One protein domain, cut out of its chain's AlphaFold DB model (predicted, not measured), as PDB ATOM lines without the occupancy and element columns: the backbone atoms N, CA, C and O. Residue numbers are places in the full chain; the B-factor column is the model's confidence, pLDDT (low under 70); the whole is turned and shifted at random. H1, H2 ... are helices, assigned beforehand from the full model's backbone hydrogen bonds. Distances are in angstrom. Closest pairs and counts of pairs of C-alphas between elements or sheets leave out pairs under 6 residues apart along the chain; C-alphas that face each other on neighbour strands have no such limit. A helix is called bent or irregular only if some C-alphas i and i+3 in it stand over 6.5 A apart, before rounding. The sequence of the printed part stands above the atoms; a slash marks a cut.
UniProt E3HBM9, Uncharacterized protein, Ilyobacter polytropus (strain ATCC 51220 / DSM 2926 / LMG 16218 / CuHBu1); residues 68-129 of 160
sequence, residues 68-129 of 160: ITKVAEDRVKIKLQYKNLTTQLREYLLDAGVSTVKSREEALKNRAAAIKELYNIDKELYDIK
ATOM      1  N   ILE A  68      31.234 -26.517  31.153       82.44
ATOM      2  CA  ILE A  68      31.303 -25.057  31.314       82.44
ATOM      3  C   ILE A  68      31.198 -24.363  29.953       82.44
ATOM      4  O   ILE A  68      30.411 -23.430  29.793       82.44
ATOM      5  N   THR A  69      31.949 -24.842  28.961       83.12
ATOM      6  CA  THR A  69      31.938 -24.287  27.600       83.12
ATOM      7  C   THR A  69      30.559 -24.422  26.968       83.12
ATOM      8  O   THR A  69      30.013 -23.443  26.464       83.12
ATOM      9  N   LYS A  70      29.945 -25.604  27.068       86.00
ATOM     10  CA  LYS A  70      28.603 -25.849  26.535       86.00
ATOM     11  C   LYS A  70      27.557 -24.937  27.181       86.00
ATOM     12  O   LYS A  70      26.756 -24.332  26.478       86.00
ATOM     13  N   VAL A  71      27.599 -24.774  28.504       86.31
ATOM     14  CA  VAL A  71      26.699 -23.857  29.222       86.31
ATOM     15  C   VAL A  71      26.914 -22.410  28.768       86.31
ATOM     16  O   VAL A  71      25.946 -21.674  28.584       86.31
ATOM     17  N   ALA A  72      28.162 -21.990  28.543       85.00
ATOM     18  CA  ALA A  72      28.463 -20.658  28.023       85.00
ATOM     19  C   ALA A  72      27.890 -20.442  26.611       85.00
ATOM     20  O   ALA A  72      27.303 -19.391  26.344       85.00
ATOM     21  N   GLU A  73      28.003 -21.433  25.728       88.19
ATOM     22  CA  GLU A  73      27.398 -21.393  24.394       88.19
ATOM     23  C   GLU A  73      25.867 -21.334  24.453       88.19
ATOM     24  O   GLU A  73      25.250 -20.530  23.750       88.19
ATOM     25  N   ASP A  74      25.245 -22.146  25.310       88.44
ATOM     26  CA  ASP A  74      23.792 -22.184  25.470       88.44
ATOM     27  C   ASP A  74      23.257 -20.842  26.000       88.44
ATOM     28  O   ASP A  74      22.302 -20.298  25.442       88.44
ATOM     29  N   ARG A  75      23.949 -20.212  26.964       88.69
ATOM     30  CA  ARG A  75      23.645 -18.841  27.426       88.69
ATOM     31  C   ARG A  75      23.621 -17.834  26.274       88.69
ATOM     32  O   ARG A  75      22.741 -16.973  26.226       88.69
ATOM     33  N   VAL A  76      24.590 -17.903  25.358       88.81
ATOM     34  CA  VAL A  76      24.666 -16.989  24.204       88.81
ATOM     35  C   VAL A  76      23.507 -17.234  23.238       88.81
ATOM     36  O   VAL A  76      22.868 -16.273  22.802       88.81
ATOM     37  N   LYS A  77      23.195 -18.500  22.937       91.56
ATOM     38  CA  LYS A  77      22.075 -18.870  22.057       91.56
ATOM     39  C   LYS A  77      20.739 -18.381  22.611       91.56
ATOM     40  O   LYS A  77      19.969 -17.767  21.877       91.56
ATOM     41  N   ILE A  78      20.497 -18.580  23.902       90.00
ATOM     42  CA  ILE A  78      19.262 -18.160  24.570       90.00
ATOM     43  C   ILE A  78      19.130 -16.630  24.563       90.00
ATOM     44  O   ILE A  78      18.091 -16.092  24.178       90.00
ATOM     45  N   LYS A  79      20.208 -15.892  24.872       88.19
ATOM     46  CA  LYS A  79      20.222 -14.421  24.742       88.19
ATOM     47  C   LYS A  79      19.854 -13.962  23.326       88.19
ATOM     48  O   LYS A  79      19.115 -12.988  23.170       88.19
ATOM     49  N   LEU A  80      20.350 -14.653  22.300       91.50
ATOM     50  CA  LEU A  80      20.026 -14.347  20.907       91.50
ATOM     51  C   LEU A  80      18.554 -14.638  20.579       91.50
ATOM     52  O   LEU A  80      17.916 -13.831  19.906       91.50
ATOM     53  N   GLN A  81      17.994 -15.741  21.081       91.06
ATOM     54  CA  GLN A  81      16.573 -16.062  20.918       91.06
ATOM     55  C   GLN A  81      15.684 -14.964  21.505       91.06
ATOM     56  O   GLN A  81      14.787 -14.480  20.816       91.06
ATOM     57  N   TYR A  82      15.978 -14.491  22.719       89.50
ATOM     58  CA  TYR A  82      15.233 -13.387  23.327       89.50
ATOM     59  C   TYR A  82      15.359 -12.082  22.546       89.50
ATOM     60  O   TYR A  82      14.359 -11.387  22.351       89.50
ATOM     61  N   LYS A  83      16.556 -11.765  22.036       89.25
ATOM     62  CA  LYS A  83      16.757 -10.616  21.142       89.25
ATOM     63  C   LYS A  83      15.885 -10.733  19.887       89.25
ATOM     64  O   LYS A  83      15.231  -9.769  19.511       89.25
ATOM     65  N   ASN A  84      15.825 -11.907  19.269       92.00
ATOM     66  CA  ASN A  84      15.010 -12.126  18.075       92.00
ATOM     67  C   ASN A  84      13.510 -12.036  18.378       92.00
ATOM     68  O   ASN A  84      12.791 -11.348  17.659       92.00
ATOM     69  N   LEU A  85      13.038 -12.663  19.460       89.12
ATOM     70  CA  LEU A  85      11.632 -12.601  19.880       89.12
ATOM     71  C   LEU A  85      11.186 -11.165  20.176       89.12
ATOM     72  O   LEU A  85      10.087 -10.764  19.795       89.12
ATOM     73  N   THR A  86      12.042 -10.375  20.827       86.69
ATOM     74  CA  THR A  86      11.752  -8.963  21.114       86.69
ATOM     75  C   THR A  86      11.799  -8.089  19.863       86.69
ATOM     76  O   THR A  86      10.947  -7.212  19.727       86.69
ATOM     77  N   THR A  87      12.715  -8.337  18.921       88.69
ATOM     78  CA  THR A  87      12.715  -7.663  17.610       88.69
ATOM     79  C   THR A  87      11.441  -7.973  16.827       88.69
ATOM     80  O   THR A  87      10.761  -7.043  16.412       88.69
ATOM     81  N   GLN A  88      11.048  -9.246  16.726       87.38
ATOM     82  CA  GLN A  88       9.804  -9.648  16.055       87.38
ATOM     83  C   GLN A  88       8.571  -8.995  16.689       87.38
ATOM     84  O   GLN A  88       7.643  -8.600  15.990       87.38
ATOM     85  N   LEU A  89       8.548  -8.863  18.022       85.00
ATOM     86  CA  LEU A  89       7.461  -8.177  18.718       85.00
ATOM     87  C   LEU A  89       7.415  -6.677  18.372       85.00
ATOM     88  O   LEU A  89       6.329  -6.120  18.235       85.00
ATOM     89  N   ARG A  90       8.574  -6.025  18.208       82.12
ATOM     90  CA  ARG A  90       8.662  -4.618  17.774       82.12
ATOM     91  C   ARG A  90       8.245  -4.438  16.319       82.12
ATOM     92  O   ARG A  90       7.500  -3.513  16.031       82.12
ATOM     93  N   GLU A  91       8.697  -5.309  15.426       84.12
ATOM     94  CA  GLU A  91       8.300  -5.294  14.012       84.12
ATOM     95  C   GLU A  91       6.790  -5.488  13.878       84.12
ATOM     96  O   GLU A  91       6.132  -4.697  13.215       84.12
ATOM     97  N   TYR A  92       6.215  -6.436  14.624       78.62
ATOM     98  CA  TYR A  92       4.766  -6.621  14.690       78.62
ATOM     99  C   TYR A  92       4.026  -5.348  15.136       78.62
ATOM    100  O   TYR A  92       2.966  -5.037  14.598       78.62
ATOM    101  N   LEU A  93       4.574  -4.591  16.094       73.75
ATOM    102  CA  LEU A  93       4.001  -3.311  16.530       73.75
ATOM    103  C   LEU A  93       4.075  -2.221  15.454       73.75
ATOM    104  O   LEU A  93       3.156  -1.407  15.361       73.75
ATOM    105  N   LEU A  94       5.153  -2.196  14.669       77.12
ATOM    106  CA  LEU A  94       5.349  -1.233  13.586       77.12
ATOM    107  C   LEU A  94       4.451  -1.555  12.379       77.12
ATOM    108  O   LEU A  94       3.798  -0.653  11.859       77.12
ATOM    109  N   ASP A  95       4.346  -2.833  11.998       72.25
ATOM    110  CA  ASP A  95       3.533  -3.304  10.866       72.25
ATOM    111  C   ASP A  95       2.028  -3.268  11.154       72.25
ATOM    112  O   ASP A  95       1.219  -3.014  10.260       72.25
ATOM    113  N   ALA A  96       1.615  -3.505  12.405       61.91
ATOM    114  CA  ALA A  96       0.200  -3.527  12.776       61.91
ATOM    115  C   ALA A  96      -0.465  -2.141  12.806       61.91
ATOM    116  O   ALA A  96      -1.668  -2.084  13.076       61.91
ATOM    117  N   GLY A  97       0.284  -1.053  12.561       58.62
ATOM    118  CA  GLY A  97      -0.218   0.316  12.419       58.62
ATOM    119  C   GLY A  97      -1.325   0.666  13.413       58.62
ATOM    120  O   GLY A  97      -2.473   0.750  13.005       58.62
ATOM    121  N   VAL A  98      -1.003   0.783  14.710       56.72
ATOM    122  CA  VAL A  98      -1.933   1.103  15.826       56.72
ATOM    123  C   VAL A  98      -3.368   0.593  15.590       56.72
ATOM    124  O   VAL A  98      -4.348   1.332  15.646       56.72
ATOM    125  N   SER A  99      -3.512  -0.688  15.256       56.22
ATOM    126  CA  SER A  99      -4.821  -1.310  15.091       56.22
ATOM    127  C   SER A  99      -5.503  -1.403  16.463       56.22
ATOM    128  O   SER A  99      -5.150  -2.243  17.285       56.22
ATOM    129  N   THR A 100      -6.498  -0.546  16.704       58.22
ATOM    130  CA  THR A 100      -7.281  -0.377  17.952       58.22
ATOM    131  C   THR A 100      -8.199  -1.561  18.305       58.22
ATOM    132  O   THR A 100      -9.128  -1.436  19.104       58.22
ATOM    133  N   VAL A 101      -7.971  -2.736  17.714       69.50
ATOM    134  CA  VAL A 101      -8.796  -3.924  17.948       69.50
ATOM    135  C   VAL A 101      -8.342  -4.590  19.246       69.50
ATOM    136  O   VAL A 101      -7.270  -5.188  19.306       69.50
ATOM    137  N   LYS A 102      -9.187  -4.514  20.278       71.75
ATOM    138  CA  LYS A 102      -8.931  -4.985  21.653       71.75
ATOM    139  C   LYS A 102      -8.297  -6.385  21.752       71.75
ATOM    140  O   LYS A 102      -7.395  -6.593  22.557       71.75
ATOM    141  N   SER A 103      -8.700  -7.325  20.893       72.12
ATOM    142  CA  SER A 103      -8.142  -8.687  20.870       72.12
ATOM    143  C   SER A 103      -6.672  -8.750  20.432       72.12
ATOM    144  O   SER A 103      -5.927  -9.607  20.905       72.12
ATOM    145  N   ARG A 104      -6.221  -7.839  19.558       72.25
ATOM    146  CA  ARG A 104      -4.809  -7.742  19.145       72.25
ATOM    147  C   ARG A 104      -3.943  -7.148  20.251       72.25
ATOM    148  O   ARG A 104      -2.819  -7.599  20.450       72.25
ATOM    149  N   GLU A 105      -4.476  -6.185  20.998       75.19
ATOM    150  CA  GLU A 105      -3.790  -5.600  22.152       75.19
ATOM    151  C   GLU A 105      -3.611  -6.628  23.284       75.19
ATOM    152  O   GLU A 105      -2.525  -6.744  23.851       75.19
ATOM    153  N   GLU A 106      -4.642  -7.427  23.575       81.69
ATOM    154  CA  GLU A 106      -4.556  -8.528  24.545       81.69
ATOM    155  C   GLU A 106      -3.564  -9.609  24.100       81.69
ATOM    156  O   GLU A 106      -2.719 -10.030  24.891       81.69
ATOM    157  N   ALA A 107      -3.586 -10.011  22.824       81.19
ATOM    158  CA  ALA A 107      -2.622 -10.971  22.288       81.19
ATOM    159  C   ALA A 107      -1.171 -10.470  22.410       81.19
ATOM    160  O   ALA A 107      -0.272 -11.241  22.754       81.19
ATOM    161  N   LEU A 108      -0.938  -9.173  22.183       82.19
ATOM    162  CA  LEU A 108       0.374  -8.551  22.349       82.19
ATOM    163  C   LEU A 108       0.823  -8.544  23.817       82.19
ATOM    164  O   LEU A 108       1.956  -8.933  24.106       82.19
ATOM    165  N   LYS A 109      -0.055  -8.141  24.746       84.56
ATOM    166  CA  LYS A 109       0.231  -8.167  26.191       84.56
ATOM    167  C   LYS A 109       0.580  -9.577  26.657       84.56
ATOM    168  O   LYS A 109       1.591  -9.752  27.335       84.56
ATOM    169  N   ASN A 110      -0.183 -10.577  26.221       87.06
ATOM    170  CA  ASN A 110       0.074 -11.979  26.545       87.06
ATOM    171  C   ASN A 110       1.420 -12.453  25.985       87.06
ATOM    172  O   ASN A 110       2.183 -13.108  26.688       87.06
ATOM    173  N   ARG A 111       1.764 -12.077  24.745       85.44
ATOM    174  CA  ARG A 111       3.054 -12.438  24.138       85.44
ATOM    175  C   ARG A 111       4.234 -11.770  24.847       85.44
ATOM    176  O   ARG A 111       5.253 -12.418  25.064       85.44
ATOM    177  N   ALA A 112       4.100 -10.502  25.236       87.56
ATOM    178  CA  ALA A 112       5.118  -9.793  26.009       87.56
ATOM    179  C   ALA A 112       5.311 -10.409  27.406       87.56
ATOM    180  O   ALA A 112       6.448 -10.597  27.839       87.56
ATOM    181  N   ALA A 113       4.214 -10.764  28.083       90.50
ATOM    182  CA  ALA A 113       4.247 -11.447  29.373       90.50
ATOM    183  C   ALA A 113       4.921 -12.823  29.266       90.50
ATOM    184  O   ALA A 113       5.848 -13.098  30.021       90.50
ATOM    185  N   ALA A 114       4.554 -13.631  28.266       89.06
ATOM    186  CA  ALA A 114       5.154 -14.943  28.041       89.06
ATOM    187  C   ALA A 114       6.665 -14.864  27.758       89.06
ATOM    188  O   ALA A 114       7.434 -15.639  28.315       89.06
ATOM    189  N   ILE A 115       7.121 -13.901  26.940       89.25
ATOM    190  CA  ILE A 115       8.561 -13.686  26.701       89.25
ATOM    191  C   ILE A 115       9.282 -13.334  28.007       89.25
ATOM    192  O   ILE A 115      10.387 -13.818  28.246       89.25
ATOM    193  N   LYS A 116       8.667 -12.502  28.855       89.00
ATOM    194  CA  LYS A 116       9.229 -12.118  30.154       89.00
ATOM    195  C   LYS A 116       9.308 -13.304  31.120       89.00
ATOM    196  O   LYS A 116      10.317 -13.453  31.801       89.00
ATOM    197  N   GLU A 117       8.272 -14.133  31.184       90.19
ATOM    198  CA  GLU A 117       8.250 -15.331  32.030       90.19
ATOM    199  C   GLU A 117       9.288 -16.358  31.581       90.19
ATOM    200  O   GLU A 117      10.082 -16.809  32.402       90.19
ATOM    201  N   LEU A 118       9.347 -16.652  30.278       88.12
ATOM    202  CA  LEU A 118      10.372 -17.528  29.710       88.12
ATOM    203  C   LEU A 118      11.773 -17.010  30.036       88.12
ATOM    204  O   LEU A 118      12.607 -17.769  30.528       88.12
ATOM    205  N   TYR A 119      12.003 -15.704  29.848       88.44
ATOM    206  CA  TYR A 119      13.281 -15.090  30.184       88.44
ATOM    207  C   TYR A 119      13.646 -15.317  31.646       88.44
ATOM    208  O   TYR A 119      14.776 -15.700  31.909       88.44
ATOM    209  N   ASN A 120      12.718 -15.124  32.585       88.44
ATOM    210  CA  ASN A 120      12.980 -15.331  34.010       88.44
ATOM    211  C   ASN A 120      13.305 -16.795  34.345       88.44
ATOM    212  O   ASN A 120      14.234 -17.038  35.109       88.44
ATOM    213  N   ILE A 121      12.599 -17.757  33.748       87.50
ATOM    214  CA  ILE A 121      12.871 -19.189  33.947       87.50
ATOM    215  C   ILE A 121      14.274 -19.538  33.437       87.50
ATOM    216  O   ILE A 121      15.081 -20.127  34.158       87.50
ATOM    217  N   ASP A 122      14.607 -19.121  32.215       87.50
ATOM    218  CA  ASP A 122      15.932 -19.374  31.644       87.50
ATOM    219  C   ASP A 122      17.032 -18.604  32.376       87.50
ATOM    220  O   ASP A 122      18.181 -19.045  32.434       87.50
ATOM    221  N   LYS A 123      16.694 -17.454  32.959       86.31
ATOM    222  CA  LYS A 123      17.597 -16.677  33.798       86.31
ATOM    223  C   LYS A 123      18.062 -17.476  35.003       86.31
ATOM    224  O   LYS A 123      19.256 -17.471  35.289       86.31
ATOM    225  N   GLU A 124      17.143 -18.161  35.672       84.94
ATOM    226  CA  GLU A 124      17.439 -19.023  36.816       84.94
ATOM    227  C   GLU A 124      18.201 -20.278  36.384       84.94
ATOM    228  O   GLU A 124      19.206 -20.633  36.997       84.94
ATOM    229  N   LEU A 125      17.778 -20.913  35.289       84.62
ATOM    230  CA  LEU A 125      18.377 -22.160  34.814       84.62
ATOM    231  C   LEU A 125      19.805 -21.975  34.280       84.62
ATOM    232  O   LEU A 125      20.671 -22.825  34.489       84.62
ATOM    233  N   TYR A 126      20.059 -20.867  33.584       82.50
ATOM    234  CA  TYR A 126      21.323 -20.614  32.900       82.50
ATOM    235  C   TYR A 126      22.147 -19.487  33.528       82.50
ATOM    236  O   TYR A 126      23.207 -19.175  32.991       82.50
ATOM    237  N   ASP A 127      21.724 -18.885  34.644       83.19
ATOM    238  CA  ASP A 127      22.385 -17.728  35.280       83.19
ATOM    239  C   ASP A 127      22.664 -16.597  34.264       83.19
ATOM    240  O   ASP A 127      23.773 -16.076  34.099       83.19
ATOM    241  N   ILE A 128      21.638 -16.269  33.477       84.00
ATOM    242  CA  ILE A 128      21.712 -15.214  32.467       84.00
ATOM    243  C   ILE A 128      21.605 -13.864  33.178       84.00
ATOM    244  O   ILE A 128      20.561 -13.508  33.695       84.00
ATOM    245  N   LYS A 129      22.665 -13.058  33.159       80.44
ATOM    246  CA  LYS A 129      22.640 -11.718  33.774       80.44
ATOM    247  C   LYS A 129      22.532 -10.608  32.734       80.44
ATOM    248  O   LYS A 129      23.156 -10.690  31.663       80.44
TER     249      LYS A 129
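AT A GLANCE: This is residues 68 to 129 of the 160 residues of an uncharacterized protein of Ilyobacter polytropus (strain ATCC 51220 / DSM 2926 / LMG 16218 / CuHBu1) (UniProt E3HBM9). This is a long helical hairpin: helix H1 runs most of the length of the rod, and helix H2 folds back beside it, running the opposite way, to make two long helices side by side. A short loop joins them at one end of the rod, where residues 97 to 103 stick out, and a brief tail, residues 127 to 129, follows H2 near the other end. The printed part has 62 residues with two named helices, H1 then H2, and no named strand; the class is all helix. The whole is loose, with a radius of gyration of the C-alphas of 14.5 A, and its C-alphas span 48 by 18 by 13 A.

HOW THE PARTS SIT: H1, residues 68 to 95, is the longest helix, with 28 residues. H2, residues 102 to 126, touches H1, with 10 pairs of C-alphas within 8 A. Their closest C-alphas are those of Arg 75 and Tyr 126, 6.2 A apart. The two run opposite ways at a shallow tilt of 11 degrees, and their centres are 12.9 A apart. They form a helical hairpin over a short link of six residues. In both H1 and H2 every O i to N i+4 pair is within hydrogen-bond range.

IN THESE COORDINATES: H1 begins at C-alpha 68, at (31.303, -25.057, 31.314), and ends at C-alpha 95, at (3.533, -3.304, 10.866), 40.8 A from first to last C-alpha. H2 measures 35.9 A from C-alpha 102 to C-alpha 126, the latter at (21.323, -20.614, 32.900). Neither helix is bent.

THE WHOLE: The outline is a rod, and the two C-alphas farthest apart, those of Ile 68 and Thr 100, are 47.7 A apart. The printed part has no cut. Residues 97 to 103 stand free. The mean pLDDT of the printed part is 82.6, and residues 96 to 101 are under 70, where the model's confidence is low.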